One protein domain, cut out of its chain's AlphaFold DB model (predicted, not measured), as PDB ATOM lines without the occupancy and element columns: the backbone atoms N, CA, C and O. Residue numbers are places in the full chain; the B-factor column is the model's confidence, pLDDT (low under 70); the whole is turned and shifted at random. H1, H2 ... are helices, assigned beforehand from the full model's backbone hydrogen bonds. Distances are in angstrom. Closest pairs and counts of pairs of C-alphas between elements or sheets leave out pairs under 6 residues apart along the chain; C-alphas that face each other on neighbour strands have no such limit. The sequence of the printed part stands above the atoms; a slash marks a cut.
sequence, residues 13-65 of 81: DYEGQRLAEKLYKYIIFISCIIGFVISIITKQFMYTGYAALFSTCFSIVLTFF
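What this domain is: This is residues 13 to 65 of the 81 residues of an uncharacterized protein of Stentor coeruleus (UniProt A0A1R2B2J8). The model is a helical hairpin: one long helix, H1, and a shorter one, H2, that folds back alongside it after a tight turn. The two lie side by side at a shallow tilt of 14 degrees and run opposite ways, and the first part of H1 runs on beyond the end of H2. The printed part has 53 residues with two named helices, H1 then H2, and no named strand; its class is all helix. It is loose, with a radius of gyration of the C-alphas of 13.0 A, and a rod spanning 44 by 15 by 8 A.

How they stand to each other: H1, residues 14 to 42, and H2, residues 46 to 64, form a helical hairpin. They touch, and their closest C-alphas, those of Gly 35 and Thr 48, are 4.8 A apart. They run opposite ways at a shallow tilt of 14 degrees, with centres 8.9 A apart. In H1 and H2 every O i to N i+4 pair is within hydrogen-bond range.

Where its parts are: H1 begins with C-alpha 14 at (141.976, 188.580, 182.624) and measures 41.9 A from first to last C-alpha. H2 measures 26.7 A and ends with C-alpha 64 at (133.603, 194.044, 192.870).

The domain as a whole: The C-alphas farthest apart, those of Asp 13 and Lys 43, are 44.1 A apart. The printed part has no cut, and the link from H1 to H2 is tight. Mean pLDDT of the printed part is 87.7, and no printed residue is under 70.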
ATOM      1  N   ASP A  13     142.096 193.318 183.839       70.38
ATOM      2  CA  ASP A  13     142.833 192.307 183.089       70.38
ATOM      3  C   ASP A  13     142.336 190.886 183.432       70.38
ATOM      4  O   ASP A  13     141.900 190.604 184.553       70.38
ATOM      5  N   TYR A  14     142.413 189.966 182.473       74.69
ATOM      6  CA  TYR A  14     141.976 188.580 182.624       74.69
ATOM      7  C   TYR A  14     142.659 187.883 183.814       74.69
ATOM      8  O   TYR A  14     142.008 187.181 184.595       74.69
ATOM      9  N   GLU A  15     143.957 188.128 184.021       77.44
ATOM     10  CA  GLU A  15     144.677 187.608 185.190       77.44
ATOM     11  C   GLU A  15     144.176 188.237 186.502       77.44
ATOM     12  O   GLU A  15     144.057 187.552 187.524       77.44
ATOM     13  N   GLY A  16     143.790 189.517 186.468       79.25
ATOM     14  CA  GLY A  16     143.134 190.210 187.576       79.25
ATOM     15  C   GLY A  16     141.788 189.585 187.953       79.25
ATOM     16  O   GLY A  16     141.536 189.335 189.134       79.25
ATOM     17  N   GLN A  17     140.956 189.249 186.961       80.62
ATOM     18  CA  GLN A  17     139.686 188.543 187.179       80.62
ATOM     19  C   GLN A  17     139.910 187.154 187.791       80.62
ATOM     20  O   GLN A  17     139.255 186.784 188.768       80.62
ATOM     21  N   ARG A  18     140.888 186.399 187.276       83.75
ATOM     22  CA  ARG A  18     141.232 185.066 187.792       83.75
ATOM     23  C   ARG A  18     141.736 185.114 189.235       83.75
ATOM     24  O   ARG A  18     141.439 184.211 190.024       83.75
ATOM     25  N   LEU A  19     142.504 186.144 189.595       85.19
ATOM     26  CA  LEU A  19     142.950 186.361 190.970       85.19
ATOM     27  C   LEU A  19     141.766 186.671 191.894       85.19
ATOM     28  O   LEU A  19     141.658 186.059 192.959       85.19
ATOM     29  N   ALA A  20     140.864 187.559 191.469       86.25
ATOM     30  CA  ALA A  20     139.660 187.902 192.222       86.25
ATOM     31  C   ALA A  20     138.772 186.668 192.471       86.25
ATOM     32  O   ALA A  20     138.308 186.454 193.591       86.25
ATOM     33  N   GLU A  21     138.602 185.800 191.468       86.69
ATOM     34  CA  GLU A  21     137.822 184.565 191.603       86.69
ATOM     35  C   GLU A  21     138.458 183.569 192.588       86.69
ATOM     36  O   GLU A  21     137.768 182.980 193.425       86.69
ATOM     37  N   LYS A  22     139.785 183.382 192.533       89.12
ATOM     38  CA  LYS A  22     140.496 182.532 193.506       89.12
ATOM     39  C   LYS A  22     140.318 183.060 194.925       89.12
ATOM     40  O   LYS A  22     140.054 182.282 195.840       89.12
ATOM     41  N   LEU A  23     140.448 184.371 195.105       88.75
ATOM     42  CA  LEU A  23     140.345 185.010 196.409       88.75
ATOM     43  C   LEU A  23     138.928 184.890 196.984       88.75
ATOM     44  O   LEU A  23     138.780 184.514 198.143       88.75
ATOM     45  N   TYR A  24     137.900 185.084 196.154       89.19
ATOM     46  CA  TYR A  24     136.503 184.817 196.508       89.19
ATOM     47  C   TYR A  24     136.309 183.388 197.024       89.19
ATOM     48  O   TYR A  24     135.776 183.182 198.115       89.19
ATOM     49  N   LYS A  25     136.795 182.393 196.269       90.56
ATOM     50  CA  LYS A  25     136.679 180.978 196.648       90.56
ATOM     51  C   LYS A  25     137.350 180.702 197.990       90.56
ATOM     52  O   LYS A  25     136.752 180.036 198.830       90.56
ATOM     53  N   TYR A  26     138.548 181.240 198.217       92.88
ATOM     54  CA  TYR A  26     139.245 181.075 199.493       92.88
ATOM     55  C   TYR A  26     138.502 181.724 200.662       92.88
ATOM     56  O   TYR A  26     138.352 181.088 201.703       92.88
ATOM     57  N   ILE A  27     138.008 182.954 200.495       90.81
ATOM     58  CA  ILE A  27     137.289 183.676 201.555       90.81
ATOM     59  C   ILE A  27     136.029 182.913 201.966       90.81
ATOM     60  O   ILE A  27     135.836 182.662 203.156       90.81
ATOM     61  N   ILE A  28     135.201 182.510 200.998       91.31
ATOM     62  CA  ILE A  28     133.958 181.772 201.263       91.31
ATOM     63  C   ILE A  28     134.245 180.388 201.856       91.31
ATOM     64  O   ILE A  28     133.537 179.928 202.749       91.31
ATOM     65  N   PHE A  29     135.297 179.711 201.396       92.94
ATOM     66  CA  PHE A  29     135.664 178.401 201.929       92.94
ATOM     67  C   PHE A  29     136.113 178.483 203.394       92.94
ATOM     68  O   PHE A  29     135.628 177.729 204.240       92.94
ATOM     69  N   ILE A  30     136.992 179.434 203.718       93.00
ATOM     70  CA  ILE A  30     137.481 179.644 205.085       93.00
ATOM     71  C   ILE A  30     136.339 180.099 206.001       93.00
ATOM     72  O   ILE A  30     136.206 179.589 207.115       93.00
ATOM     73  N   SER A  31     135.478 181.013 205.541       91.75
ATOM     74  CA  SER A  31     134.332 181.472 206.332       91.75
ATOM     75  C   SER A  31     133.334 180.351 206.610       91.75
ATOM     76  O   SER A  31     132.786 180.296 207.709       91.75
ATOM     77  N   CYS A  32     133.139 179.429 205.664       91.25
ATOM     78  CA  CYS A  32     132.284 178.261 205.841       91.25
ATOM     79  C   CYS A  32     132.804 177.356 206.966       91.25
ATOM     80  O   CYS A  32     132.041 176.989 207.859       91.25
ATOM     81  N   ILE A  33     134.112 177.070 206.987       93.81
ATOM     82  CA  ILE A  33     134.736 176.269 208.052       93.81
ATOM     83  C   ILE A  33     134.560 176.954 209.414       93.81
ATOM     84  O   ILE A  33     134.115 176.320 210.371       93.81
ATOM     85  N   ILE A  34     134.862 178.252 209.501       91.94
ATOM     86  CA  ILE A  34     134.758 179.014 210.754       91.94
ATOM     87  C   ILE A  34     133.304 179.073 211.239       91.94
ATOM     88  O   ILE A  34     133.028 178.782 212.402       91.94
ATOM     89  N   GLY A  35     132.367 179.405 210.348       90.38
ATOM     90  CA  GLY A  35     130.940 179.460 210.657       90.38
ATOM     91  C   GLY A  35     130.403 178.108 211.125       90.38
ATOM     92  O   GLY A  35     129.649 178.047 212.092       90.38
ATOM     93  N   PHE A  36     130.855 177.016 210.509       90.12
ATOM     94  CA  PHE A  36     130.477 175.666 210.909       90.12
ATOM     95  C   PHE A  36     130.990 175.306 212.312       90.12
ATOM     96  O   PHE A  36     130.219 174.815 213.138       90.12
ATOM     97  N   VAL A  37     132.257 175.606 212.622       93.69
ATOM     98  CA  VAL A  37     132.847 175.361 213.951       93.69
ATOM     99  C   VAL A  37     132.106 176.143 215.040       93.69
ATOM    100  O   VAL A  37     131.738 175.571 216.069       93.69
ATOM    101  N   ILE A  38     131.826 177.428 214.807       90.81
ATOM    102  CA  ILE A  38     131.090 178.276 215.758       90.81
ATOM    103  C   ILE A  38     129.683 177.723 216.002       90.81
ATOM    104  O   ILE A  38     129.230 177.661 217.148       90.81
ATOM    105  N   SER A  39     129.002 177.276 214.951       89.12
ATOM    106  CA  SER A  39     127.651 176.721 215.057       89.12
ATOM    107  C   SER A  39     127.600 175.382 215.792       89.12
ATOM    108  O   SER A  39     126.623 175.110 216.490       89.12
ATOM    109  N   ILE A  40     128.659 174.565 215.718       92.56
ATOM    110  CA  ILE A  40     128.778 173.345 216.534       92.56
ATOM    111  C   ILE A  40     128.882 173.694 218.024       92.56
ATOM    112  O   ILE A  40     128.208 173.064 218.844       92.56
ATOM    113  N   ILE A  41     129.703 174.692 218.372       93.25
ATOM    114  CA  ILE A  41     129.940 175.109 219.763       93.25
ATOM    115  C   ILE A  41     128.686 175.754 220.358       93.25
ATOM    116  O   ILE A  41     128.265 175.411 221.459       93.25
ATOM    117  N   THR A  42     128.069 176.674 219.619       91.38
ATOM    118  CA  THR A  42     126.902 177.438 220.083       91.38
ATOM    119  C   THR A  42     125.595 176.652 220.006       91.38
ATOM    120  O   THR A  42     124.605 177.081 220.596       91.38
ATOM    121  N   LYS A  43     125.566 175.519 219.284       89.94
ATOM    122  CA  LYS A  43     124.360 174.712 219.002       89.94
ATOM    123  C   LYS A  43     123.231 175.513 218.332       89.94
ATOM    124  O   LYS A  43     122.093 175.050 218.285       89.94
ATOM    125  N   GLN A  44     123.530 176.696 217.798       85.12
ATOM    126  CA  GLN A  44     122.568 177.597 217.173       85.12
ATOM    127  C   GLN A  44     122.948 177.818 215.710       85.12
ATOM    128  O   GLN A  44     123.979 178.406 215.397       85.12
ATOM    129  N   PHE A  45     122.078 177.385 214.797       85.38
ATOM    130  CA  PHE A  45     122.334 177.463 213.355       85.38
ATOM    131  C   PHE A  45     122.362 178.905 212.809       85.38
ATOM    132  O   PHE A  45     122.931 179.161 211.748       85.38
ATOM    133  N   MET A  46     121.791 179.865 213.544       89.94
ATOM    134  CA  MET A  46     121.736 181.275 213.136       89.94
ATOM    135  C   MET A  46     123.130 181.888 212.938       89.94
ATOM    136  O   MET A  46     123.314 182.706 212.038       89.94
ATOM    137  N   TYR A  47     124.133 181.450 213.707       84.69
ATOM    138  CA  TYR A  47     125.506 181.941 213.574       84.69
ATOM    139  C   TYR A  47     126.150 181.567 212.233       84.69
ATOM    140  O   TYR A  47     126.893 182.380 211.681       84.69
ATOM    141  N   THR A  48     125.801 180.415 211.644       89.75
ATOM    142  CA  THR A  48     126.222 180.075 210.272       89.75
ATOM    143  C   THR A  48     125.668 181.087 209.271       89.75
ATOM    144  O   THR A  48     126.381 181.510 208.365       89.75
ATOM    145  N   GLY A  49     124.410 181.506 209.446       88.69
ATOM    146  CA  GLY A  49     123.760 182.493 208.581       88.69
ATOM    147  C   GLY A  49     124.439 183.861 208.643       88.69
ATOM    148  O   GLY A  49     124.732 184.451 207.603       88.69
ATOM    149  N   TYR A  50     124.769 184.336 209.847       90.12
ATOM    150  CA  TYR A  50     125.521 185.583 210.017       90.12
ATOM    151  C   TYR A  50     126.931 185.501 209.422       90.12
ATOM    152  O   TYR A  50     127.356 186.434 208.741       90.12
ATOM    153  N   ALA A  51     127.634 184.380 209.610       90.12
ATOM    154  CA  ALA A  51     128.950 184.159 209.013       90.12
ATOM    155  C   ALA A  51     128.890 184.139 207.474       90.12
ATOM    156  O   ALA A  51     129.719 184.768 206.812       90.12
ATOM    157  N   ALA A  52     127.879 183.482 206.895       89.38
ATOM    158  CA  ALA A  52     127.671 183.432 205.450       89.38
ATOM    159  C   ALA A  52     127.380 184.823 204.867       89.38
ATOM    160  O   ALA A  52     128.038 185.232 203.905       89.38
ATOM    161  N   LEU A  53     126.471 185.586 205.485       92.75
ATOM    162  CA  LEU A  53     126.157 186.959 205.077       92.75
ATOM    163  C   LEU A  53     127.382 187.869 205.166       92.75
ATOM    164  O   LEU A  53     127.703 188.560 204.200       92.75
ATOM    165  N   PHE A  54     128.105 187.820 206.286       93.00
ATOM    166  CA  PHE A  54     129.325 188.597 206.474       93.00
ATOM    167  C   PHE A  54     130.365 188.272 205.398       93.00
ATOM    168  O   PHE A  54     130.886 189.176 204.748       93.00
ATOM    169  N   SER A  55     130.620 186.985 205.144       90.75
ATOM    170  CA  SER A  55     131.594 186.567 204.133       90.75
ATOM    171  C   SER A  55     131.181 186.915 202.707       90.75
ATOM    172  O   SER A  55     132.040 187.256 201.898       90.75
ATOM    173  N   THR A  56     129.883 186.897 202.404       89.44
ATOM    174  CA  THR A  56     129.362 187.277 201.088       89.44
ATOM    175  C   THR A  56     129.539 188.773 200.864       89.44
ATOM    176  O   THR A  56     130.132 189.172 199.865       89.44
ATOM    177  N   CYS A  57     129.115 189.601 201.823       93.00
ATOM    178  CA  CYS A  57     129.313 191.049 201.768       93.00
ATOM    179  C   CYS A  57     130.798 191.412 201.667       93.00
ATOM    180  O   CYS A  57     131.183 192.217 200.823       93.00
ATOM    181  N   PHE A  58     131.643 190.780 202.483       90.69
ATOM    182  CA  PHE A  58     133.084 191.001 202.452       90.69
ATOM    183  C   PHE A  58     133.692 190.607 201.102       90.69
ATOM    184  O   PHE A  58     134.461 191.371 200.525       90.69
ATOM    185  N   SER A  59     133.299 189.455 200.553       89.06
ATOM    186  CA  SER A  59     133.798 188.995 199.257       89.06
ATOM    187  C   SER A  59     133.361 189.909 198.114       89.06
ATOM    188  O   SER A  59     134.175 190.191 197.244       89.06
ATOM    189  N   ILE A  60     132.124 190.424 198.137       87.38
ATOM    190  CA  ILE A  60     131.637 191.410 197.159       87.38
ATOM    191  C   ILE A  60     132.496 192.673 197.204       87.38
ATOM    192  O   ILE A  60     132.947 193.143 196.167       87.38
ATOM    193  N   VAL A  61     132.793 193.207 198.391       87.75
ATOM    194  CA  VAL A  61     133.681 194.377 198.512       87.75
ATOM    195  C   VAL A  61     135.078 194.072 197.953       87.75
ATOM    196  O   VAL A  61     135.744 194.934 197.387       87.75
ATOM    197  N   LEU A  62     135.541 192.834 198.062       84.50
ATOM    198  CA  LEU A  62     136.893 192.482 197.650       84.50
ATOM    199  C   LEU A  62     137.030 192.147 196.156       84.50
ATOM    200  O   LEU A  62     138.096 192.373 195.582       84.50
ATOM    201  N   THR A  63     135.977 191.636 195.516       81.06
ATOM    202  CA  THR A  63     135.976 191.299 194.083       81.06
ATOM    203  C   THR A  63     135.385 192.384 193.197       81.06
ATOM    204  O   THR A  63     135.829 192.542 192.065       81.06
ATOM    205  N   PHE A  64     134.382 193.114 193.686       73.62
ATOM    206  CA  PHE A  64     133.603 194.044 192.870       73.62
ATOM    207  C   PHE A  64     134.274 195.411 192.734       73.62
ATOM    208  O   PHE A  64     134.073 196.108 191.742       73.62
ATOM    209  N   PHE A  65     135.099 195.798 193.708       70.50
ATOM    210  CA  PHE A  65     135.940 196.975 193.560       70.50
ATOM    211  C   PHE A  65     137.175 196.608 192.725       70.50
ATOM    212  O   PHE A  65     137.909 195.687 193.097       70.50
TER     213      PHE A  65